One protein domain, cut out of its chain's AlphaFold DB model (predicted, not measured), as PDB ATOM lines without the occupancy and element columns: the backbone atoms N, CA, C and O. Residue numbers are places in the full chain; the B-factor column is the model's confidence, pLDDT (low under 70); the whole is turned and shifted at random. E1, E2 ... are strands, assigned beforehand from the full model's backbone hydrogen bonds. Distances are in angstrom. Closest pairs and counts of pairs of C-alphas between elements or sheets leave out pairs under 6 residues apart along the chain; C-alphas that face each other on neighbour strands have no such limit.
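This is residues 6 to 53 of the 74 residues of an uncharacterized protein of Ligilactobacillus agilis (UniProt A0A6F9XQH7). Three small ribbons of two antiparallel strands each spread out as the arms of a loose Y: the pair of the first and last strands, E1 and E6, and the hairpin E2 and E3 lie toward one end, and the hairpin E4 and E5 runs out toward the other. The strands of different ribbons are apart, and the turn at residues 37 to 42 sticks out free at the end of the E4 and E5 arm. The printed part has 48 residues, with no named helix and six named strands in the order E1, E2, E3, E4, E5, E6; the three sheets, each antiparallel, are E1 - E6, E2 - E3 and E4 - E5. The class is all strand, though the strands hold 20 of the 48 printed residues, which is under half. The whole is loose, with a radius of gyration of the C-alphas of 12.9 A, and elongated, spanning 40 by 25 by 14 A.

The printed part begins at Ser 6, and its first strand is E1, residues 9 to 11, 6.5 A from first to last C-alpha; C-alpha 9 is at (158.381, 143.148, 141.506). E2 follows as residues 16 to 19, Ala 16 to Ile 19, and is 10.5 A long. E3, residues 24 to 27, is 10.2 A long, and with four residues each E2 and E3 are the longest strands. E4 is residues 34 to 36, 7.0 A long, beginning with C-alpha 34 at (146.249, 155.120, 141.672). E5 is residues 43 to 45, 6.5 A long. E6 is residues 49 to 51, 6.2 A long, and ends with C-alpha 51 at (155.287, 144.587, 137.615).

E1 and E6 are antiparallel neighbours, with 150 degrees between their directions. The C-alphas of Trp 10 and Leu 50 face each other at 4.7 A. Across this pair N 9 and O 51 are within hydrogen-bond range at 2.8 A, and so are N 49 and O 11 at 2.9 A. E2 and E3 form a hairpin of antiparallel neighbours, with 177 degrees between their directions. The C-alphas of Tyr 17 and Ile 26 face each other at 4.4 A. N 18 and O 25 are within hydrogen-bond range at 2.9 A, and N 27 and O 16 at 3.1 A. E4 and E5 form the second hairpin, antiparallel, with 143 degrees between their directions. The C-alphas of Leu 34 and Asp 45 face each other at 4.8 A. N 35 and O 44 are within hydrogen-bond range at 2.8 A, and N 44 and O 35 at 3.0 A. Strands of different sheets are apart, among them E1 and E2, E3 and E4, and E5 and E6, which follow each other in the chain. The centres of E6 and E1 are nearest to the mean of the C-alphas, at 6.0 A and 7.8 A, and those of E5 and E4 are farthest, at 12.0 A and 11.8 A.

The two C-alphas farthest apart are those of Asp 21, between E2 and E3, and His 41, between E4 and E5, at 40.1 A. The first and last printed C-alphas, Ser 6 and Lys 53, are 11.5 A apart. The links from E1 to E2, E2 to E3 and E5 to E6 are tight; those from E3 to E4 and from E4 to E5, with six residues each, are short, and no link is long. Residues 37 to 42 stand free. The printed part has no cut and runs from residue 6 to residue 53 of a full chain of 74 residues. The mean pLDDT of the printed part is 95.5, and no printed residue is under 70.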
ATOM      1  N   SER A   6     160.538 135.041 139.768       87.94
ATOM      2  CA  SER A   6     161.683 135.776 140.327       87.94
ATOM      3  C   SER A   6     161.906 137.167 139.717       87.94
ATOM      4  O   SER A   6     162.599 137.986 140.311       87.94
ATOM      5  N   GLU A   7     161.375 137.431 138.523       90.62
ATOM      6  CA  GLU A   7     161.494 138.724 137.835       90.62
ATOM      7  C   GLU A   7     160.382 139.702 138.241       90.62
ATOM      8  O   GLU A   7     160.423 140.880 137.882       90.62
ATOM      9  N   TRP A   8     159.378 139.221 138.975       93.31
ATOM     10  CA  TRP A   8     158.218 140.011 139.348       93.31
ATOM     11  C   TRP A   8     158.539 140.898 140.546       93.31
ATOM     12  O   TRP A   8     159.141 140.464 141.530       93.31
ATOM     13  N   GLN A   9     158.114 142.154 140.477       95.75
ATOM     14  CA  GLN A   9     158.381 143.148 141.506       95.75
ATOM     15  C   GLN A   9     157.086 143.805 141.954       95.75
ATOM     16  O   GLN A   9     156.303 144.296 141.145       95.75
ATOM     17  N   TRP A  10     156.877 143.828 143.267       97.00
ATOM     18  CA  TRP A  10     155.791 144.589 143.861       97.00
ATOM     19  C   TRP A  10     156.188 146.053 144.012       97.00
ATOM     20  O   TRP A  10     157.168 146.379 144.682       97.00
ATOM     21  N   THR A  11     155.352 146.942 143.499       97.38
ATOM     22  CA  THR A  11     155.221 148.310 143.992       97.38
ATOM     23  C   THR A  11     154.036 148.331 144.952       97.38
ATOM     24  O   THR A  11     152.962 147.850 144.604       97.38
ATOM     25  N   ARG A  12     154.223 148.858 146.173       96.69
ATOM     26  CA  ARG A  12     153.165 148.931 147.208       96.69
ATOM     27  C   ARG A  12     152.552 147.557 147.514       96.69
ATOM     28  O   ARG A  12     151.349 147.353 147.404       96.69
ATOM     29  N   LYS A  13     153.420 146.605 147.877       96.75
ATOM     30  CA  LYS A  13     153.063 145.210 148.168       96.75
ATOM     31  C   LYS A  13     151.800 145.121 149.054       96.75
ATOM     32  O   LYS A  13     151.792 145.722 150.133       96.75
ATOM     33  N   PRO A  14     150.759 144.377 148.638       96.88
ATOM     34  CA  PRO A  14     149.546 144.211 149.433       96.88
ATOM     35  C   PRO A  14     149.832 143.392 150.697       96.88
ATOM     36  O   PRO A  14     150.816 142.653 150.777       96.88
ATOM     37  N   LYS A  15     148.945 143.500 151.693       97.06
ATOM     38  CA  LYS A  15     149.065 142.722 152.937       97.06
ATOM     39  C   LYS A  15     148.787 141.236 152.712       97.06
ATOM     40  O   LYS A  15     149.446 140.405 153.328       97.06
ATOM     41  N   ALA A  16     147.839 140.920 151.832       97.81
ATOM     42  CA  ALA A  16     147.448 139.560 151.496       97.81
ATOM     43  C   ALA A  16     147.455 139.377 149.975       97.81
ATOM     44  O   ALA A  16     146.852 140.151 149.231       97.81
ATOM     45  N   TYR A  17     148.196 138.368 149.531       97.50
ATOM     46  CA  TYR A  17     148.254 137.930 148.145       97.50
ATOM     47  C   TYR A  17     148.761 136.490 148.093       97.50
ATOM     48  O   TYR A  17     149.430 136.019 149.018       97.50
ATOM     49  N   THR A  18     148.486 135.812 146.989       96.81
ATOM     50  CA  THR A  18     148.970 134.459 146.718       96.81
ATOM     51  C   THR A  18     149.448 134.401 145.276       96.81
ATOM     52  O   THR A  18     148.808 134.942 144.378       96.81
ATOM     53  N   ILE A  19     150.607 133.789 145.053       94.50
ATOM     54  CA  ILE A  19     151.154 133.562 143.716       94.50
ATOM     55  C   ILE A  19     151.363 132.064 143.587       94.50
ATOM     56  O   ILE A  19     152.098 131.472 144.376       94.50
ATOM     57  N   THR A  20     150.694 131.476 142.607       92.94
ATOM     58  CA  THR A  20     150.789 130.061 142.247       92.94
ATOM     59  C   THR A  20     151.132 129.952 140.766       92.94
ATOM     60  O   THR A  20     151.135 130.962 140.059       92.94
ATOM     61  N   ASP A  21     151.399 128.739 140.289       88.69
ATOM     62  CA  ASP A  21     151.641 128.509 138.861       88.69
ATOM     63  C   ASP A  21     150.385 128.772 138.004       88.69
ATOM     64  O   ASP A  21     150.508 129.119 136.829       88.69
ATOM     65  N   ASP A  22     149.190 128.675 138.602       91.56
ATOM     66  CA  ASP A  22     147.907 128.823 137.905       91.56
ATOM     67  C   ASP A  22     147.355 130.254 137.947       91.56
ATOM     68  O   ASP A  22     146.821 130.754 136.954       91.56
ATOM     69  N   LYS A  23     147.437 130.919 139.108       94.44
ATOM     70  CA  LYS A  23     146.833 132.242 139.325       94.44
ATOM     71  C   LYS A  23     147.586 133.114 140.321       94.44
ATOM     72  O   LYS A  23     148.347 132.644 141.173       94.44
ATOM     73  N   ILE A  24     147.292 134.407 140.222       95.50
ATOM     74  CA  ILE A  24     147.695 135.444 141.166       95.50
ATOM     75  C   ILE A  24     146.426 135.964 141.829       95.50
ATOM     76  O   ILE A  24     145.507 136.405 141.143       95.50
ATOM     77  N   GLU A  25     146.396 135.932 143.153       97.31
ATOM     78  CA  GLU A  25     145.296 136.459 143.954       97.31
ATOM     79  C   GLU A  25     145.796 137.640 144.774       97.31
ATOM     80  O   GLU A  25     146.857 137.573 145.395       97.31
ATOM     81  N   ILE A  26     145.042 138.736 144.757       96.75
ATOM     82  CA  ILE A  26     145.366 139.969 145.472       96.75
ATOM     83  C   ILE A  26     144.138 140.367 146.274       96.75
ATOM     84  O   ILE A  26     143.067 140.551 145.704       96.75
ATOM     85  N   THR A  27     144.300 140.547 147.582       96.12
ATOM     86  CA  THR A  27     143.277 141.182 148.414       96.12
ATOM     87  C   THR A  27     143.664 142.641 148.614       96.12
ATOM     88  O   THR A  27     144.714 142.948 149.193       96.12
ATOM     89  N   THR A  28     142.838 143.550 148.100       93.81
ATOM     90  CA  THR A  28     143.029 144.994 148.255       93.81
ATOM     91  C   THR A  28     142.853 145.396 149.720       93.81
ATOM     92  O   THR A  28     142.120 144.775 150.490       93.81
ATOM     93  N   ASN A  29     143.574 146.438 150.135       93.75
ATOM     94  CA  ASN A  29     143.294 147.094 151.410       93.75
ATOM     95  C   ASN A  29     142.276 148.218 151.163       93.75
ATOM     96  O   ASN A  29     142.282 148.802 150.080       93.75
ATOM     97  N   PRO A  30     141.470 148.602 152.163       93.50
ATOM     98  CA  PRO A  30     140.632 149.790 152.058       93.50
ATOM     99  C   PRO A  30     141.441 151.030 151.657       93.50
ATOM    100  O   PRO A  30     142.572 151.218 152.112       93.50
ATOM    101  N   HIS A  31     140.826 151.899 150.854       93.69
ATOM    102  CA  HIS A  31     141.376 153.198 150.445       93.69
ATOM    103  C   HIS A  31     142.691 153.128 149.645       93.69
ATOM    104  O   HIS A  31     143.540 154.019 149.750       93.69
ATOM    105  N   THR A  32     142.866 152.080 148.836       96.00
ATOM    106  CA  THR A  32     143.939 152.006 147.837       96.00
ATOM    107  C   THR A  32     143.470 152.503 146.474       96.00
ATOM    108  O   THR A  32     142.413 152.093 146.013       96.00
ATOM    109  N   ASP A  33     144.268 153.349 145.829       96.75
ATOM    110  CA  ASP A  33     143.965 153.992 144.553       96.75
ATOM    111  C   ASP A  33     145.264 154.431 143.837       96.75
ATOM    112  O   ASP A  33     146.333 154.585 144.450       96.75
ATOM    113  N   LEU A  34     145.179 154.604 142.519       96.56
ATOM    114  CA  LEU A  34     146.249 155.120 141.672       96.56
ATOM    115  C   LEU A  34     145.693 156.240 140.786       96.56
ATOM    116  O   LEU A  34     145.198 156.005 139.685       96.56
ATOM    117  N   TRP A  35     145.816 157.476 141.266       97.56
ATOM    118  CA  TRP A  35     145.309 158.671 140.604       97.56
ATOM    119  C   TRP A  35     146.292 159.838 140.669       97.56
ATOM    120  O   TRP A  35     146.882 160.129 141.712       97.56
ATOM    121  N   GLN A  36     146.408 160.577 139.564       97.06
ATOM    122  CA  GLN A  36     147.309 161.720 139.448       97.06
ATOM    123  C   GLN A  36     146.566 162.979 138.990       97.06
ATOM    124  O   GLN A  36     146.632 163.339 137.821       97.06
ATOM    125  N   ARG A  37     145.928 163.685 139.934       96.69
ATOM    126  CA  ARG A  37     145.435 165.083 139.868       96.69
ATOM    127  C   ARG A  37     144.414 165.460 138.792       96.69
ATOM    128  O   ARG A  37     143.677 166.417 139.014       96.69
ATOM    129  N   THR A  38     144.350 164.774 137.659       97.31
ATOM    130  CA  THR A  38     143.439 165.089 136.556       97.31
ATOM    131  C   THR A  38     142.007 165.104 137.074       97.31
ATOM    132  O   THR A  38     141.602 164.156 137.742       97.31
ATOM    133  N   TYR A  39     141.265 166.181 136.799       97.62
ATOM    134  CA  TYR A  39     139.876 166.428 137.223       97.62
ATOM    135  C   TYR A  39     139.632 166.506 138.747       97.62
ATOM    136  O   TYR A  39     139.111 167.504 139.228       97.62
ATOM    137  N   TYR A  40     140.033 165.502 139.527       96.00
ATOM    138  CA  TYR A  40     139.746 165.415 140.963       96.00
ATOM    139  C   TYR A  40     140.737 166.158 141.874       96.00
ATOM    140  O   TYR A  40     140.520 166.224 143.081       96.00
ATOM    141  N   HIS A  41     141.838 166.691 141.332       94.38
ATOM    142  CA  HIS A  41     142.879 167.467 142.029       94.38
ATOM    143  C   HIS A  41     143.628 166.776 143.190       94.38
ATOM    144  O   HIS A  41     144.672 167.279 143.608       94.38
ATOM    145  N   PHE A  42     143.193 165.605 143.668       96.50
ATOM    146  CA  PHE A  42     143.945 164.786 144.620       96.50
ATOM    147  C   PHE A  42     144.970 163.879 143.924       96.50
ATOM    148  O   PHE A  42     144.942 163.666 142.708       96.50
ATOM    149  N   ARG A  43     145.900 163.335 144.714       97.38
ATOM    150  CA  ARG A  43     146.861 162.323 144.273       97.38
ATOM    151  C   ARG A  43     146.837 161.151 145.241       97.38
ATOM    152  O   ARG A  43     147.229 161.326 146.392       97.38
ATOM    153  N   ASN A  44     146.479 159.982 144.727       97.38
ATOM    154  CA  ASN A  44     146.643 158.712 145.416       97.38
ATOM    155  C   ASN A  44     147.654 157.884 144.638       97.38
ATOM    156  O   ASN A  44     147.557 157.721 143.429       97.38
ATOM    157  N   ASP A  45     148.662 157.403 145.336       96.81
ATOM    158  CA  ASP A  45     149.672 156.525 144.769       96.81
ATOM    159  C   ASP A  45     149.952 155.497 145.854       96.81
ATOM    160  O   ASP A  45     150.926 155.595 146.594       96.81
ATOM    161  N   ASN A  46     148.982 154.615 146.089       96.94
ATOM    162  CA  ASN A  46     149.043 153.600 147.142       96.94
ATOM    163  C   ASN A  46     148.430 152.247 146.721       96.94
ATOM    164  O   ASN A  46     148.490 151.308 147.513       96.94
ATOM    165  N   ALA A  47     147.919 152.115 145.490       96.94
ATOM    166  CA  ALA A  47     147.455 150.840 144.940       96.94
ATOM    167  C   ALA A  47     148.582 149.800 144.787       96.94
ATOM    168  O   ALA A  47     149.700 150.167 144.410       96.94
ATOM    169  N   PRO A  48     148.303 148.507 145.044       97.12
ATOM    170  CA  PRO A  48     149.258 147.437 144.803       97.12
ATOM    171  C   PRO A  48     149.466 147.227 143.302       97.12
ATOM    172  O   PRO A  48     148.507 147.104 142.543       97.12
ATOM    173  N   VAL A  49     150.724 147.140 142.873       97.00
ATOM    174  CA  VAL A  49     151.072 146.876 141.473       97.00
ATOM    175  C   VAL A  49     152.131 145.787 141.410       97.00
ATOM    176  O   VAL A  49     153.202 145.921 141.998       97.00
ATOM    177  N   LEU A  50     151.838 144.712 140.682       96.31
ATOM    178  CA  LEU A  50     152.806 143.669 140.360       96.31
ATOM    179  C   LEU A  50     153.342 143.918 138.954       96.31
ATOM    180  O   LEU A  50     152.577 143.961 137.994       96.31
ATOM    181  N   GLN A  51     154.648 144.123 138.840       95.25
ATOM    182  CA  GLN A  51     155.287 144.587 137.615       95.25
ATOM    183  C   GLN A  51     156.399 143.648 137.168       95.25
ATOM    184  O   GLN A  51     157.032 142.966 137.974       95.25
ATOM    185  N   VAL A  52     156.673 143.678 135.868       93.75
ATOM    186  CA  VAL A  52     157.825 143.030 135.242       93.75
ATOM    187  C   VAL A  52     158.484 144.053 134.332       93.75
ATOM    188  O   VAL A  52     157.801 144.804 133.634       93.75
ATOM    189  N   LYS A  53     159.816 144.102 134.343       93.31
ATOM    190  CA  LYS A  53     160.579 144.963 133.438       93.31
ATOM    191  C   LYS A  53     160.787 144.249 132.107       93.31
ATOM    192  O   LYS A  53     161.129 143.074 132.086       93.31
TER     193      LYS A  53